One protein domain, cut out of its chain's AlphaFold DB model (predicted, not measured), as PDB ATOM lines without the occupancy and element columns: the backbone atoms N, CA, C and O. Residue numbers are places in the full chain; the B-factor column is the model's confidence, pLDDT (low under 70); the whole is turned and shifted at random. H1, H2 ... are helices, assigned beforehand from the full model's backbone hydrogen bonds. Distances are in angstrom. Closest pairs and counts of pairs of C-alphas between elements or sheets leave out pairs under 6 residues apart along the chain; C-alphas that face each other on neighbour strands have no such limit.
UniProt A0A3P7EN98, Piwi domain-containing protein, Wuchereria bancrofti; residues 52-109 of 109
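What this domain is: This is residues 52 to 109 of the 109 residues of the protein "Piwi domain-containing protein" of Wuchereria bancrofti (UniProt A0A3P7EN98). One long, nearly straight helix, H1, has a much shorter helix, H2, set crosswise beside residues 64 to 68, and long loops make up the rest. After H1 the chain swings out in a wide loop, residues 75 to 87, and folds back to H2; the tail after H2 sticks out at residues 98 to 104, and its end turns back toward the first half of H1. The printed part has 58 residues, with two named helices in the order H1, H2 and no named strand, and its class is all helix, with 31 residues in the helices. The whole is loose, with a radius of gyration of the C-alphas of 13.3 A, and elongated, spanning 41 by 21 by 19 A.

Where its parts are: H1 is residues 52 to 74, 33.1 A from first to last C-alpha, beginning at C-alpha 52 (-8.833, 30.738, 7.552) and ending at C-alpha 74 (16.352, 35.156, 28.521). H2 is residues 88 to 95, 10.2 A long from first to last C-alpha, and ends at C-alpha 95 (3.840, 32.647, 27.605).

How they stand to each other: H1 and H2 only just touch, with 3 pairs of C-alphas within 8 A. H1 touches H2 with residues 64 to 68 alone. The closest C-alphas are those of Asn 67 and Leu 95, 6.8 A apart. The lines of the two helices are about perpendicular, at 83 degrees. In H1 and H2 every O i to N i+4 pair is within hydrogen-bond range.

The domain as a whole: The two C-alphas farthest apart, those of Glu 52 and Pro 82, are 41.4 A apart. The printed part has no cut. The link from H1 to H2, 13 residues, is long. Residues 98 to 104 stand free. The mean pLDDT of the printed part is 90.6, and residues 108 to 109 are under 70; Ala 109 is the chain's last residue.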
ATOM      1  N   GLU A  52      -9.308  29.754   6.567       95.59
ATOM      2  CA  GLU A  52      -8.833  30.738   7.552       95.59
ATOM      3  C   GLU A  52      -8.540  30.154   8.951       95.59
ATOM      4  O   GLU A  52      -7.477  30.460   9.493       95.59
ATOM      5  N   PRO A  53      -9.369  29.262   9.539       95.10
ATOM      6  CA  PRO A  53      -9.054  28.676  10.846       95.10
ATOM      7  C   PRO A  53      -7.738  27.883  10.867       95.10
ATOM      8  O   PRO A  53      -7.007  27.917  11.856       95.10
ATOM      9  N   ILE A  54      -7.412  27.192   9.770       96.15
ATOM     10  CA  ILE A  54      -6.164  26.431   9.634       96.15
ATOM     11  C   ILE A  54      -4.983  27.384   9.471       96.15
ATOM     12  O   ILE A  54      -3.945  27.189  10.100       96.15
ATOM     13  N   TYR A  55      -5.156  28.426   8.654       94.39
ATOM     14  CA  TYR A  55      -4.130  29.444   8.455       94.39
ATOM     15  C   TYR A  55      -3.770  30.122   9.785       94.39
ATOM     16  O   TYR A  55      -2.601  30.179  10.159       94.39
ATOM     17  N   GLN A  56      -4.775  30.557  10.551       93.00
ATOM     18  CA  GLN A  56      -4.558  31.199  11.847       93.00
ATOM     19  C   GLN A  56      -3.917  30.262  12.871       93.00
ATOM     20  O   GLN A  56      -3.056  30.693  13.634       93.00
ATOM     21  N   ALA A  57      -4.284  28.977  12.888       94.98
ATOM     22  CA  ALA A  57      -3.645  28.006  13.771       94.98
ATOM     23  C   ALA A  57      -2.126  27.905  13.524       94.98
ATOM     24  O   ALA A  57      -1.352  27.847  14.484       94.98
ATOM     25  N   ASP A  58      -1.686  27.933  12.261       95.38
ATOM     26  CA  ASP A  58      -0.258  27.934  11.912       95.38
ATOM     27  C   ASP A  58       0.439  29.230  12.354       95.38
ATOM     28  O   ASP A  58       1.513  29.184  12.960       95.38
ATOM     29  N   GLU A  59      -0.188  30.391  12.146       93.15
ATOM     30  CA  GLU A  59       0.375  31.668  12.598       93.15
ATOM     31  C   GLU A  59       0.483  31.752  14.135       93.15
ATOM     32  O   GLU A  59       1.521  32.153  14.680       93.15
ATOM     33  N   TRP A  60      -0.514  31.251  14.872       92.24
ATOM     34  CA  TRP A  60      -0.439  31.114  16.331       92.24
ATOM     35  C   TRP A  60       0.680  30.169  16.773       92.24
ATOM     36  O   TRP A  60       1.414  30.480  17.717       92.24
ATOM     37  N   ALA A  61       0.874  29.046  16.076       94.75
ATOM     38  CA  ALA A  61       1.963  28.116  16.359       94.75
ATOM     39  C   ALA A  61       3.343  28.748  16.101       94.75
ATOM     40  O   ALA A  61       4.259  28.599  16.924       94.75
ATOM     41  N   LYS A  62       3.506  29.502  15.003       95.10
ATOM     42  CA  LYS A  62       4.727  30.276  14.711       95.10
ATOM     43  C   LYS A  62       5.003  31.296  15.810       95.10
ATOM     44  O   LYS A  62       6.129  31.370  16.312       95.10
ATOM     45  N   ARG A  63       3.983  32.043  16.237       92.41
ATOM     46  CA  ARG A  63       4.122  33.033  17.309       92.41
ATOM     47  C   ARG A  63       4.488  32.390  18.642       92.41
ATOM     48  O   ARG A  63       5.437  32.837  19.287       92.41
ATOM     49  N   GLY A  64       3.815  31.305  19.017       92.36
ATOM     50  CA  GLY A  64       4.135  30.529  20.215       92.36
ATOM     51  C   GLY A  64       5.589  30.050  20.214       92.36
ATOM     52  O   GLY A  64       6.313  30.246  21.193       92.36
ATOM     53  N   ARG A  65       6.066  29.523  19.077       94.59
ATOM     54  CA  ARG A  65       7.472  29.126  18.890       94.59
ATOM     55  C   ARG A  65       8.438  30.300  19.077       94.59
ATOM     56  O   ARG A  65       9.461  30.137  19.745       94.59
ATOM     57  N   ASN A  66       8.131  31.471  18.523       93.77
ATOM     58  CA  ASN A  66       8.972  32.668  18.641       93.77
ATOM     59  C   ASN A  66       9.035  33.194  20.084       93.77
ATOM     60  O   ASN A  66      10.124  33.500  20.585       93.77
ATOM     61  N   ASN A  67       7.897  33.229  20.780       91.49
ATOM     62  CA  ASN A  67       7.831  33.616  22.189       91.49
ATOM     63  C   ASN A  67       8.639  32.638  23.055       91.49
ATOM     64  O   ASN A  67       9.480  33.061  23.851       91.49
ATOM     65  N   PHE A  68       8.464  31.329  22.843       93.62
ATOM     66  CA  PHE A  68       9.211  30.298  23.564       93.62
ATOM     67  C   PHE A  68      10.722  30.398  23.323       93.62
ATOM     68  O   PHE A  68      11.507  30.352  24.273       93.62
ATOM     69  N   ARG A  69      11.150  30.601  22.068       93.81
ATOM     70  CA  ARG A  69      12.567  30.808  21.726       93.81
ATOM     71  C   ARG A  69      13.153  32.012  22.461       93.81
ATOM     72  O   ARG A  69      14.253  31.907  22.997       93.81
ATOM     73  N   THR A  70      12.419  33.120  22.518       92.19
ATOM     74  CA  THR A  70      12.853  34.337  23.221       92.19
ATOM     75  C   THR A  70      12.993  34.087  24.723       92.19
ATOM     76  O   THR A  70      13.999  34.464  25.319       92.19
ATOM     77  N   ILE A  71      12.027  33.408  25.348       89.59
ATOM     78  CA  ILE A  71      12.114  33.074  26.775       89.59
ATOM     79  C   ILE A  71      13.299  32.153  27.061       89.59
ATOM     80  O   ILE A  71      14.030  32.397  28.015       89.59
ATOM     81  N   LYS A  72      13.541  31.141  26.224       90.39
ATOM     82  CA  LYS A  72      14.685  30.235  26.389       90.39
ATOM     83  C   LYS A  72      16.036  30.958  26.296       90.39
ATOM     84  O   LYS A  72      17.005  30.484  26.867       90.39
ATOM     85  N   GLN A  73      16.104  32.078  25.577       90.54
ATOM     86  CA  GLN A  73      17.306  32.918  25.520       90.54
ATOM     87  C   GLN A  73      17.459  33.822  26.749       90.54
ATOM     88  O   GLN A  73      18.580  34.144  27.120       90.54
ATOM     89  N   LYS A  74      16.348  34.258  27.356       89.84
ATOM     90  CA  LYS A  74      16.352  35.156  28.521       89.84
ATOM     91  C   LYS A  74      16.461  34.429  29.859       89.84
ATOM     92  O   LYS A  74      16.924  35.020  30.826       89.84
ATOM     93  N   LEU A  75      15.971  33.196  29.937       85.31
ATOM     94  CA  LEU A  75      16.044  32.370  31.136       85.31
ATOM     95  C   LEU A  75      17.276  31.472  31.074       85.31
ATOM     96  O   LEU A  75      17.410  30.690  30.135       85.31
ATOM     97  N   ASP A  76      18.095  31.487  32.127       80.67
ATOM     98  CA  ASP A  76      19.202  30.532  32.277       80.67
ATOM     99  C   ASP A  76      18.698  29.081  32.288       80.67
ATOM    100  O   ASP A  76      19.323  28.173  31.736       80.67
ATOM    101  N   LYS A  77      17.543  28.849  32.927       88.08
ATOM    102  CA  LYS A  77      16.861  27.551  32.980       88.08
ATOM    103  C   LYS A  77      15.350  27.740  32.921       88.08
ATOM    104  O   LYS A  77      14.800  28.671  33.501       88.08
ATOM    105  N   LEU A  78      14.672  26.814  32.243       92.36
ATOM    106  CA  LEU A  78      13.213  26.734  32.286       92.36
ATOM    107  C   LEU A  78      12.739  26.385  33.709       92.36
ATOM    108  O   LEU A  78      13.448  25.640  34.397       92.36
ATOM    109  N   PRO A  79      11.551  26.863  34.125       92.74
ATOM    110  CA  PRO A  79      10.943  26.458  35.384       92.74
ATOM    111  C   PRO A  79      10.817  24.935  35.484       92.74
ATOM    112  O   PRO A  79      10.564  24.254  34.483       92.74
ATOM    113  N   ARG A  80      11.037  24.386  36.682       94.84
ATOM    114  CA  ARG A  80      11.019  22.941  36.936       94.84
ATOM    115  C   ARG A  80      10.214  22.617  38.183       94.84
ATOM    116  O   ARG A  80      10.333  23.300  39.194       94.84
ATOM    117  N   LYS A  81       9.468  21.515  38.113       96.44
ATOM    118  CA  LYS A  81       8.792  20.908  39.264       96.44
ATOM    119  C   LYS A  81       9.837  20.285  40.211       96.44
ATOM    120  O   LYS A  81      10.954  19.995  39.771       96.44
ATOM    121  N   PRO A  82       9.494  19.991  41.482       95.66
ATOM    122  CA  PRO A  82      10.420  19.368  42.439       95.66
ATOM    123  C   PRO A  82      11.020  18.034  41.964       95.66
ATOM    124  O   PRO A  82      12.124  17.673  42.348       95.66
ATOM    125  N   ASN A  83      10.324  17.324  41.069       95.38
ATOM    126  CA  ASN A  83      10.801  16.092  40.429       95.38
ATOM    127  C   ASN A  83      11.844  16.321  39.312       95.38
ATOM    128  O   ASN A  83      12.195  15.389  38.592       95.38
ATOM    129  N   GLY A  84      12.282  17.563  39.103       94.12
ATOM    130  CA  GLY A  84      13.258  17.944  38.092       94.12
ATOM    131  C   GLY A  84      12.718  18.016  36.663       94.12
ATOM    132  O   GLY A  84      13.469  18.423  35.779       94.12
ATOM    133  N   LYS A  85      11.457  17.671  36.380       95.76
ATOM    134  CA  LYS A  85      10.864  17.853  35.042       95.76
ATOM    135  C   LYS A  85      10.519  19.325  34.807       95.76
ATOM    136  O   LYS A  85      10.285  20.067  35.756       95.76
ATOM    137  N   VAL A  86      10.487  19.745  33.541       94.67
ATOM    138  CA  VAL A  86      10.047  21.102  33.170       94.67
ATOM    139  C   VAL A  86       8.603  21.303  33.616       94.67
ATOM    140  O   VAL A  86       7.760  20.430  33.402       94.67
ATOM    141  N   ASP A  87       8.333  22.448  34.237       96.26
ATOM    142  CA  ASP A  87       6.979  22.854  34.581       96.26
ATOM    143  C   ASP A  87       6.307  23.515  33.372       96.26
ATOM    144  O   ASP A  87       6.436  24.719  33.136       96.26
ATOM    145  N   TRP A  88       5.629  22.705  32.557       94.74
ATOM    146  CA  TRP A  88       4.934  23.193  31.368       94.74
ATOM    147  C   TRP A  88       3.724  24.068  31.692       94.74
ATOM    148  O   TRP A  88       3.386  24.921  30.875       94.74
ATOM    149  N   ASP A  89       3.124  23.911  32.870       94.75
ATOM    150  CA  ASP A  89       1.995  24.736  33.302       94.75
ATOM    151  C   ASP A  89       2.500  26.155  33.592       94.75
ATOM    152  O   ASP A  89       1.967  27.136  33.074       94.75
ATOM    153  N   GLU A  90       3.614  26.273  34.325       93.55
ATOM    154  CA  GLU A  90       4.249  27.567  34.591       93.55
ATOM    155  C   GLU A  90       4.779  28.225  33.308       93.55
ATOM    156  O   GLU A  90       4.597  29.427  33.099       93.55
ATOM    157  N   VAL A  91       5.412  27.449  32.420       93.52
ATOM    158  CA  VAL A  91       5.874  27.947  31.115       93.52
ATOM    159  C   VAL A  91       4.700  28.465  30.283       93.52
ATOM    160  O   VAL A  91       4.792  29.562  29.729       93.52
ATOM    161  N   THR A  92       3.597  27.718  30.225       92.97
ATOM    162  CA  THR A  92       2.393  28.109  29.479       92.97
ATOM    163  C   THR A  92       1.784  29.378  30.062       92.97
ATOM    164  O   THR A  92       1.583  30.333  29.317       92.97
ATOM    165  N   ASN A  93       1.608  29.458  31.383       91.81
ATOM    166  CA  ASN A  93       1.067  30.640  32.064       91.81
ATOM    167  C   ASN A  93       1.927  31.899  31.878       91.81
ATOM    168  O   ASN A  93       1.412  33.020  31.879       91.81
ATOM    169  N   LYS A  94       3.249  31.748  31.730       89.39
ATOM    170  CA  LYS A  94       4.154  32.871  31.439       89.39
ATOM    171  C   LYS A  94       4.112  33.311  29.974       89.39
ATOM    172  O   LYS A  94       4.411  34.470  29.695       89.39
ATOM    173  N   LEU A  95       3.804  32.401  29.050       90.30
ATOM    174  CA  LEU A  95       3.840  32.647  27.605       90.30
ATOM    175  C   LEU A  95       2.491  33.021  26.997       90.30
ATOM    176  O   LEU A  95       2.471  33.698  25.967       90.30
ATOM    177  N   CYS A  96       1.391  32.546  27.575       89.14
ATOM    178  CA  CYS A  96       0.059  32.790  27.051       89.14
ATOM    179  C   CYS A  96      -0.354  34.258  27.236       89.14
ATOM    180  O   CYS A  96       0.170  34.988  28.083       89.14
ATOM    181  N   TYR A  97      -1.309  34.687  26.415       89.38
ATOM    182  CA  TYR A  97      -1.911  36.014  26.528       89.38
ATOM    183  C   TYR A  97      -3.145  36.043  27.436       89.38
ATOM    184  O   TYR A  97      -3.611  37.134  27.738       89.38
ATOM    185  N   MET A  98      -3.634  34.884  27.885       89.60
ATOM    186  CA  MET A  98      -4.776  34.774  28.797       89.60
ATOM    187  C   MET A  98      -4.482  35.491  30.119       89.60
ATOM    188  O   MET A  98      -3.372  35.381  30.648       89.60
ATOM    189  N   ASP A  99      -5.443  36.273  30.612       91.41
ATOM    190  CA  ASP A  99      -5.320  37.129  31.797       91.41
ATOM    191  C   ASP A  99      -4.164  38.150  31.716       91.41
ATOM    192  O   ASP A  99      -3.629  38.624  32.729       91.41
ATOM    193  N   ARG A 100      -3.716  38.489  30.498       91.60
ATOM    194  CA  ARG A 100      -2.699  39.522  30.239       91.60
ATOM    195  C   ARG A 100      -3.331  40.718  29.542       91.60
ATOM    196  O   ARG A 100      -4.372  40.631  28.906       91.60
ATOM    197  N   LYS A 101      -2.619  41.848  29.553       91.55
ATOM    198  CA  LYS A 101      -3.051  43.090  28.881       91.55
ATOM    199  C   LYS A 101      -3.372  42.925  27.387       91.55
ATOM    200  O   LYS A 101      -4.050  43.777  26.829       91.55
ATOM    201  N   LEU A 102      -2.850  41.878  26.747       89.06
ATOM    202  CA  LEU A 102      -3.030  41.613  25.319       89.06
ATOM    203  C   LEU A 102      -4.098  40.550  25.012       89.06
ATOM    204  O   LEU A 102      -4.289  40.252  23.841       89.06
ATOM    205  N   GLU A 103      -4.791  39.996  26.011       89.14
ATOM    206  CA  GLU A 103      -5.739  38.882  25.834       89.14
ATOM    207  C   GLU A 103      -6.791  39.136  24.748       89.14
ATOM    208  O   GLU A 103      -6.994  38.313  23.860       89.14
ATOM    209  N   LEU A 104      -7.415  40.312  24.784       86.22
ATOM    210  CA  LEU A 104      -8.470  40.716  23.850       86.22
ATOM    211  C   LEU A 104      -7.936  41.574  22.700       86.22
ATOM    212  O   LEU A 104      -8.696  42.229  21.987       86.22
ATOM    213  N   THR A 105      -6.616  41.614  22.525       87.45
ATOM    214  CA  THR A 105      -6.014  42.343  21.415       87.45
ATOM    215  C   THR A 105      -5.945  41.432  20.206       87.45
ATOM    216  O   THR A 105      -5.303  40.379  20.240       87.45
ATOM    217  N   ARG A 106      -6.556  41.869  19.100       77.82
ATOM    218  CA  ARG A 106      -6.373  41.216  17.804       77.82
ATOM    219  C   ARG A 106      -4.879  41.167  17.494       77.82
ATOM    220  O   ARG A 106      -4.243  42.193  17.265       77.82
ATOM    221  N   SER A 107      -4.336  39.959  17.484       70.22
ATOM    222  CA  SER A 107      -2.990  39.709  16.999       70.22
ATOM    223  C   SER A 107      -3.106  39.309  15.541       70.22
ATOM    224  O   SER A 107      -3.671  38.267  15.224       70.22
ATOM    225  N   ASN A 108      -2.593  40.156  14.656       65.67
ATOM    226  CA  ASN A 108      -2.314  39.750  13.287       65.67
ATOM    227  C   ASN A 108      -1.040  38.917  13.401       65.67
ATOM    228  O   ASN A 108       0.038  39.479  13.618       65.67
ATOM    229  N   ALA A 109      -1.203  37.601  13.476       57.08
ATOM    230  CA  ALA A 109      -0.075  36.696  13.566       57.08
ATOM    231  C   ALA A 109       0.633  36.615  12.203       57.08
ATOM    232  O   ALA A 109      -0.069  36.709  11.167       57.08
TER     233      ALA A 109